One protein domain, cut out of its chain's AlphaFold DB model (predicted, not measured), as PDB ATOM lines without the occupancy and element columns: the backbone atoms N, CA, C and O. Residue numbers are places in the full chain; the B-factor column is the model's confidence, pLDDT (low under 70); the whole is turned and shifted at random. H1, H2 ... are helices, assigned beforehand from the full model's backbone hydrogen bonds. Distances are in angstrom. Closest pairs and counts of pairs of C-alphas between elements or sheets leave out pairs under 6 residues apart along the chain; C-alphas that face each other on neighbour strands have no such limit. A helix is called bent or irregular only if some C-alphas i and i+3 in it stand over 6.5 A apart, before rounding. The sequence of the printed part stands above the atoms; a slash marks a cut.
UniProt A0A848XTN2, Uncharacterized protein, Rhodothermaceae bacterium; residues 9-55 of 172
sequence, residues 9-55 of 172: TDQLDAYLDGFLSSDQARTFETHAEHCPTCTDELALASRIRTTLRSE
ATOM      1  N   THR A   9     -36.250 -23.862  41.828       75.62
ATOM      2  CA  THR A   9     -34.804 -24.131  41.732       75.62
ATOM      3  C   THR A   9     -34.240 -24.732  43.023       75.62
ATOM      4  O   THR A   9     -33.467 -25.678  42.958       75.62
ATOM      5  N   ASP A  10     -34.713 -24.290  44.193       80.19
ATOM      6  CA  ASP A  10     -34.275 -24.824  45.496       80.19
ATOM      7  C   ASP A  10     -34.638 -26.308  45.698       80.19
ATOM      8  O   ASP A  10     -34.039 -27.003  46.516       80.19
ATOM      9  N   GLN A  11     -35.624 -26.822  44.954       91.12
ATOM     10  CA  GLN A  11     -36.019 -28.231  45.014       91.12
ATOM     11  C   GLN A  11     -35.142 -29.126  44.130       91.12
ATOM     12  O   GLN A  11     -35.161 -30.340  44.317       91.12
ATOM     13  N   LEU A  12     -34.365 -28.555  43.200       92.00
ATOM     14  CA  LEU A  12     -33.519 -29.307  42.272       92.00
ATOM     15  C   LEU A  12     -32.436 -30.102  43.011       92.00
ATOM     16  O   LEU A  12     -32.300 -31.304  42.789       92.00
ATOM     17  N   ASP A  13     -31.702 -29.454  43.913       90.88
ATOM     18  CA  ASP A  13     -30.633 -30.109  44.676       90.88
ATOM     19  C   ASP A  13     -31.207 -31.201  45.584       90.88
ATOM     20  O   ASP A  13     -30.749 -32.344  45.571       90.88
ATOM     21  N   ALA A  14     -32.299 -30.893  46.288       93.12
ATOM     22  CA  ALA A  14     -33.003 -31.860  47.125       93.12
ATOM     23  C   ALA A  14     -33.542 -33.057  46.318       93.12
ATOM     24  O   ALA A  14     -33.544 -34.186  46.815       93.12
ATOM     25  N   TYR A  15     -33.989 -32.834  45.078       94.62
ATOM     26  CA  TYR A  15     -34.407 -33.896  44.165       94.62
ATOM     27  C   TYR A  15     -33.221 -34.782  43.767       94.62
ATOM     28  O   TYR A  15     -33.302 -36.007  43.865       94.62
ATOM     29  N   LEU A  16     -32.093 -34.181  43.376       92.50
ATOM     30  CA  LEU A  16     -30.888 -34.911  42.978       92.50
ATOM     31  C   LEU A  16     -30.297 -35.729  44.135       92.50
ATOM     32  O   LEU A  16     -29.874 -36.873  43.925       92.50
ATOM     33  N   ASP A  17     -30.301 -35.190  45.346       91.81
ATOM     34  CA  ASP A  17     -29.803 -35.877  46.540       91.81
ATOM     35  C   ASP A  17     -30.773 -36.940  47.076       91.81
ATOM     36  O   ASP A  17     -30.371 -37.807  47.851       91.81
ATOM     37  N   GLY A  18     -32.027 -36.940  46.613       94.19
ATOM     38  CA  GLY A  18     -33.060 -37.879  47.055       94.19
ATOM     39  C   GLY A  18     -33.671 -37.516  48.411       94.19
ATOM     40  O   GLY A  18     -34.161 -38.394  49.119       94.19
ATOM     41  N   PHE A  19     -33.640 -36.236  48.788       95.88
ATOM     42  CA  PHE A  19     -34.221 -35.720  50.032       95.88
ATOM     43  C   PHE A  19     -35.691 -35.312  49.907       95.88
ATOM     44  O   PHE A  19     -36.346 -35.080  50.924       95.88
ATOM     45  N   LEU A  20     -36.232 -35.249  48.689       94.94
ATOM     46  CA  LEU A  20     -37.664 -35.044  48.484       94.94
ATOM     47  C   LEU A  20     -38.455 -36.318  48.799       94.94
ATOM     48  O   LEU A  20     -38.070 -37.427  48.426       94.94
ATOM     49  N   SER A  21     -39.611 -36.154  49.443       95.94
ATOM     50  CA  SER A  21     -40.583 -37.241  49.562       95.94
ATOM     51  C   SER A  21     -41.120 -37.640  48.183       95.94
ATOM     52  O   SER A  21     -41.064 -36.862  47.230       95.94
ATOM     53  N   SER A  22     -41.696 -38.839  48.065       95.31
ATOM     54  CA  SER A  22     -42.217 -39.324  46.775       95.31
ATOM     55  C   SER A  22     -43.248 -38.390  46.116       95.31
ATOM     56  O   SER A  22     -43.247 -38.243  44.895       95.31
ATOM     57  N   ASP A  23     -44.087 -37.708  46.904       95.81
ATOM     58  CA  ASP A  23     -45.067 -36.753  46.374       95.81
ATOM     59  C   ASP A  23     -44.424 -35.418  45.976       95.81
ATOM     60  O   ASP A  23     -44.804 -34.822  44.965       95.81
ATOM     61  N   GLN A  24     -43.415 -34.962  46.724       93.94
ATOM     62  CA  GLN A  24     -42.642 -33.768  46.376       93.94
ATOM     63  C   GLN A  24     -41.834 -33.985  45.094       93.94
ATOM     64  O   GLN A  24     -41.847 -33.123  44.220       93.94
ATOM     65  N   ALA A  25     -41.202 -35.150  44.950       94.25
ATOM     66  CA  ALA A  25     -40.471 -35.532  43.748       94.25
ATOM     67  C   ALA A  25     -41.388 -35.544  42.516       94.25
ATOM     68  O   ALA A  25     -41.081 -34.890  41.527       94.25
ATOM     69  N   ARG A  26     -42.569 -36.174  42.608       95.00
ATOM     70  CA  ARG A  26     -43.549 -36.191  41.506       95.00
ATOM     71  C   ARG A  26     -44.031 -34.786  41.131       95.00
ATOM     72  O   ARG A  26     -44.228 -34.480  39.955       95.00
ATOM     73  N   THR A  27     -44.226 -33.924  42.129       93.69
ATOM     74  CA  THR A  27     -44.627 -32.525  41.914       93.69
ATOM     75  C   THR A  27     -43.529 -31.743  41.192       93.69
ATOM     76  O   THR A  27     -43.817 -31.018  40.241       93.69
ATOM     77  N   PHE A  28     -42.272 -31.922  41.607       94.38
ATOM     78  CA  PHE A  28     -41.114 -31.314  40.961       94.38
ATOM     79  C   PHE A  28     -40.925 -31.817  39.523       94.38
ATOM     80  O   PHE A  28     -40.730 -31.007  38.624       94.38
ATOM     81  N   GLU A  29     -41.058 -33.121  39.280       93.69
ATOM     82  CA  GLU A  29     -40.983 -33.718  37.936       93.69
ATOM     83  C   GLU A  29     -42.049 -33.133  37.005       93.69
ATOM     84  O   GLU A  29     -41.730 -32.643  35.925       93.69
ATOM     85  N   THR A  30     -43.300 -33.071  37.474       94.06
ATOM     86  CA  THR A  30     -44.405 -32.453  36.722       94.06
ATOM     87  C   THR A  30     -44.104 -30.986  36.400       94.06
ATOM     88  O   THR A  30     -44.405 -30.502  35.309       94.06
ATOM     89  N   HIS A  31     -43.509 -30.250  37.341       92.50
ATOM     90  CA  HIS A  31     -43.101 -28.869  37.109       92.50
ATOM     91  C   HIS A  31     -41.978 -28.770  36.069       92.50
ATOM     92  O   HIS A  31     -42.069 -27.949  35.154       92.50
ATOM     93  N   ALA A  32     -40.940 -29.601  36.193       92.69
ATOM     94  CA  ALA A  32     -39.804 -29.622  35.284       92.69
ATOM     95  C   ALA A  32     -40.262 -29.863  33.841       92.69
ATOM     96  O   ALA A  32     -39.856 -29.106  32.970       92.69
ATOM     97  N   GLU A  33     -41.198 -30.789  33.600       92.62
ATOM     98  CA  GLU A  33     -41.776 -31.058  32.271       92.62
ATOM     99  C   GLU A  33     -42.381 -29.819  31.585       92.62
ATOM    100  O   GLU A  33     -42.381 -29.722  30.358       92.62
ATOM    101  N   HIS A  34     -42.889 -28.863  32.365       90.62
ATOM    102  CA  HIS A  34     -43.566 -27.667  31.858       90.62
ATOM    103  C   HIS A  34     -42.711 -26.396  31.957       90.62
ATOM    104  O   HIS A  34     -43.116 -25.343  31.458       90.62
ATOM    105  N   CYS A  35     -41.535 -26.466  32.587       92.19
ATOM    106  CA  CYS A  35     -40.645 -25.331  32.784       92.19
ATOM    107  C   CYS A  35     -39.309 -25.553  32.053       92.19
ATOM    108  O   CYS A  35     -38.496 -26.362  32.506       92.19
ATOM    109  N   PRO A  36     -39.018 -24.802  30.970       90.62
ATOM    110  CA  PRO A  36     -37.786 -24.986  30.204       90.62
ATOM    111  C   PRO A  36     -36.532 -24.699  31.039       90.62
ATOM    112  O   PRO A  36     -35.582 -25.468  30.979       90.62
ATOM    113  N   THR A  37     -36.555 -23.668  31.895       90.12
ATOM    114  CA  THR A  37     -35.441 -23.360  32.807       90.12
ATOM    115  C   THR A  37     -35.132 -24.542  33.721       90.12
ATOM    116  O   THR A  37     -33.996 -24.995  33.804       90.12
ATOM    117  N   CYS A  38     -36.158 -25.074  34.383       92.25
ATOM    118  CA  CYS A  38     -35.994 -26.153  35.343       92.25
ATOM    119  C   CYS A  38     -35.680 -27.508  34.636       92.25
ATOM    120  O   CYS A  38     -34.953 -28.326  35.198       92.25
ATOM    121  N   THR A  39     -36.088 -27.706  33.371       92.38
ATOM    122  CA  THR A  39     -35.613 -28.817  32.510       92.38
ATOM    123  C   THR A  39     -34.119 -28.702  32.183       92.38
ATOM    124  O   THR A  39     -33.377 -29.676  32.334       92.38
ATOM    125  N   ASP A  40     -33.670 -27.530  31.729       92.81
ATOM    126  CA  ASP A  40     -32.285 -27.304  31.299       92.81
ATOM    127  C   ASP A  40     -31.300 -27.449  32.467       92.81
ATOM    128  O   ASP A  40     -30.262 -28.105  32.328       92.81
ATOM    129  N   GLU A  41     -31.656 -26.907  33.635       92.75
ATOM    130  CA  GLU A  41     -30.880 -27.037  34.873       92.75
ATOM    131  C   GLU A  41     -30.795 -28.499  35.334       92.75
ATOM    132  O   GLU A  41     -29.704 -29.003  35.614       92.75
ATOM    133  N   LEU A  42     -31.915 -29.236  35.323       93.62
ATOM    134  CA  LEU A  42     -31.927 -30.658  35.676       93.62
ATOM    135  C   LEU A  42     -31.047 -31.490  34.733       93.62
ATOM    136  O   LEU A  42     -30.303 -32.369  35.184       93.62
ATOM    137  N   ALA A  43     -31.085 -31.202  33.431       93.81
ATOM    138  CA  ALA A  43     -30.238 -31.861  32.443       93.81
ATOM    139  C   ALA A  43     -28.750 -31.532  32.647       93.81
ATOM    140  O   ALA A  43     -27.894 -32.417  32.550       93.81
ATOM    141  N   LEU A  44     -28.415 -30.273  32.945       94.25
ATOM    142  CA  LEU A  44     -27.048 -29.850  33.248       94.25
ATOM    143  C   LEU A  44     -26.508 -30.543  34.502       94.25
ATOM    144  O   LEU A  44     -25.456 -31.184  34.432       94.25
ATOM    145  N   ALA A  45     -27.241 -30.475  35.609       93.88
ATOM    146  CA  ALA A  45     -26.840 -31.073  36.875       93.88
ATOM    147  C   ALA A  45     -26.700 -32.602  36.767       93.88
ATOM    148  O   ALA A  45     -25.719 -33.181  37.244       93.88
ATOM    149  N   SER A  46     -27.614 -33.261  36.046       92.75
ATOM    150  CA  SER A  46     -27.532 -34.702  35.776       92.75
ATOM    151  C   SER A  46     -26.268 -35.073  34.998       92.75
ATOM    152  O   SER A  46     -25.573 -36.015  35.382       92.75
ATOM    153  N   ARG A  47     -25.905 -34.309  33.955       95.31
ATOM    154  CA  ARG A  47     -24.666 -34.528  33.184       95.31
ATOM    155  C   ARG A  47     -23.416 -34.396  34.046       95.31
ATOM    156  O   ARG A  47     -22.535 -35.254  33.966       95.31
ATOM    157  N   ILE A  48     -23.344 -33.358  34.881       94.56
ATOM    158  CA  ILE A  48     -22.221 -33.152  35.807       94.56
ATOM    159  C   ILE A  48     -22.104 -34.356  36.744       94.56
ATOM    160  O   ILE A  48     -21.036 -34.956  36.853       94.56
ATOM    161  N   ARG A  49     -23.217 -34.777  37.351       92.75
ATOM    162  CA  ARG A  49     -23.246 -35.916  38.272       92.75
ATOM    163  C   ARG A  49     -22.823 -37.224  37.609       92.75
ATOM    164  O   ARG A  49     -22.088 -37.996  38.217       92.75
ATOM    165  N   THR A  50     -23.279 -37.492  36.386       92.44
ATOM    166  CA  THR A  50     -22.862 -38.684  35.634       92.44
ATOM    167  C   THR A  50     -21.367 -38.653  35.338       92.44
ATOM    168  O   THR A  50     -20.699 -39.655  35.564       92.44
ATOM    169  N   THR A  51     -20.838 -37.500  34.922       94.25
ATOM    170  CA  THR A  51     -19.410 -37.321  34.612       94.25
ATOM    171  C   THR A  51     -18.537 -37.527  35.851       94.25
ATOM    172  O   THR A  51     -17.556 -38.256  35.813       94.25
ATOM    173  N   LEU A  52     -18.920 -36.950  36.991       91.81
ATOM    174  CA  LEU A  52     -18.177 -37.139  38.239       91.81
ATOM    175  C   LEU A  52     -18.242 -38.586  38.748       91.81
ATOM    176  O   LEU A  52     -17.290 -39.067  39.353       91.81
ATOM    177  N   ARG A  53     -19.352 -39.296  38.508       89.81
ATOM    178  CA  ARG A  53     -19.500 -40.708  38.895       89.81
ATOM    179  C   ARG A  53     -18.777 -41.680  37.973       89.81
ATOM    180  O   ARG A  53     -18.498 -42.792  38.406       89.81
ATOM    181  N   SER A  54     -18.522 -41.305  36.720       91.44
ATOM    182  CA  SER A  54     -17.747 -42.143  35.801       91.44
ATOM    183  C   SER A  54     -16.257 -42.165  36.134       91.44
ATOM    184  O   SER A  54     -15.532 -43.011  35.613       91.44
ATOM    185  N   GLU A  55     -15.810 -41.266  37.008       92.12
ATOM    186  CA  GLU A  55     -14.410 -41.139  37.370       92.12
ATOM    187  C   GLU A  55     -13.955 -42.309  38.256       92.12
ATOM    188  O   GLU A  55     -14.678 -42.723  39.172       92.12
TER     189      GLU A  55
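This is residues 9 to 55 of the 172 residues of an uncharacterized protein of Rhodothermaceae bacterium (UniProt A0A848XTN2). Two longer helices, H2 and H3, meet at their ends in a corner, making an angle like a wide V, and the short first helix H1 is set in the angle between them, displaced to one side, where it packs on the first half of H2. H3 is the longest helix, and its far end, residues 50 to 53, sticks out as an arm with the last two printed residues, 54 and 55. The printed part has 47 residues with three named helices in the order H1, H2, H3, no named strand, and the class all helix. It is only just compact, close to loose, with a radius of gyration of the C-alphas of 10.9 A, and the C-alphas span 32 by 23 by 14 A.

The printed part begins with H1, residues 9 to 17, which a tight link of 4 residues joins to H2, residues 22 to 34. H1 and H2 touch, the closest C-alphas being those of Tyr 15 and Ala 25, 6.3 A apart. They stand at a steep tilt of 54 degrees and run opposite ways; H2 touches H1 with residues 25 to 28 alone. A tight link of 1 residue leads from H2 to H3, residues 36 to 53. H2 and H3 touch only at the corner by their link, at a steep tilt of 62 degrees, opposite ways. Their closest C-alphas are those of Ala 32 and Thr 39, 5.1 A apart, and their centres are 15.6 A apart. H1 and H3 only just touch, with 3 pairs of C-alphas within 8 A, the closest being Thr 9 and Cys 38 at 6.8 A. They run the same way at a shallow tilt of 30 degrees, and H3 touches H1 with residues 38 to 46 alone. In H3 every O i to N i+4 pair is within hydrogen-bond range; in H1 it is 3 of 5 and in H2 8 of 9.

H1 runs from C-alpha 9 at (-34.804, -24.131, 41.732) to C-alpha 17, 13.6 A away. It is neither bent nor irregular, but only just: C-alphas 10 and 13 are 6.5 A apart. H2 begins with C-alpha 22 at (-42.217, -39.324, 46.775) and measures 19.0 A to C-alpha 34. H3 measures 25.6 A from C-alpha 36 to C-alpha 53, which is at (-19.500, -40.708, 38.895).

The two C-alphas farthest apart are those of His 34 and Glu 55, at 32.6 A. The C-alphas of the first and last printed residues, Thr 9 and Glu 55, are 26.9 A apart. The printed part has no cut, and both links between helices are tight. Residues 50 to 55, of which 50 to 53 belong to H3, stand free. The mean pLDDT of the printed part is 92.5, and no printed residue is under 70.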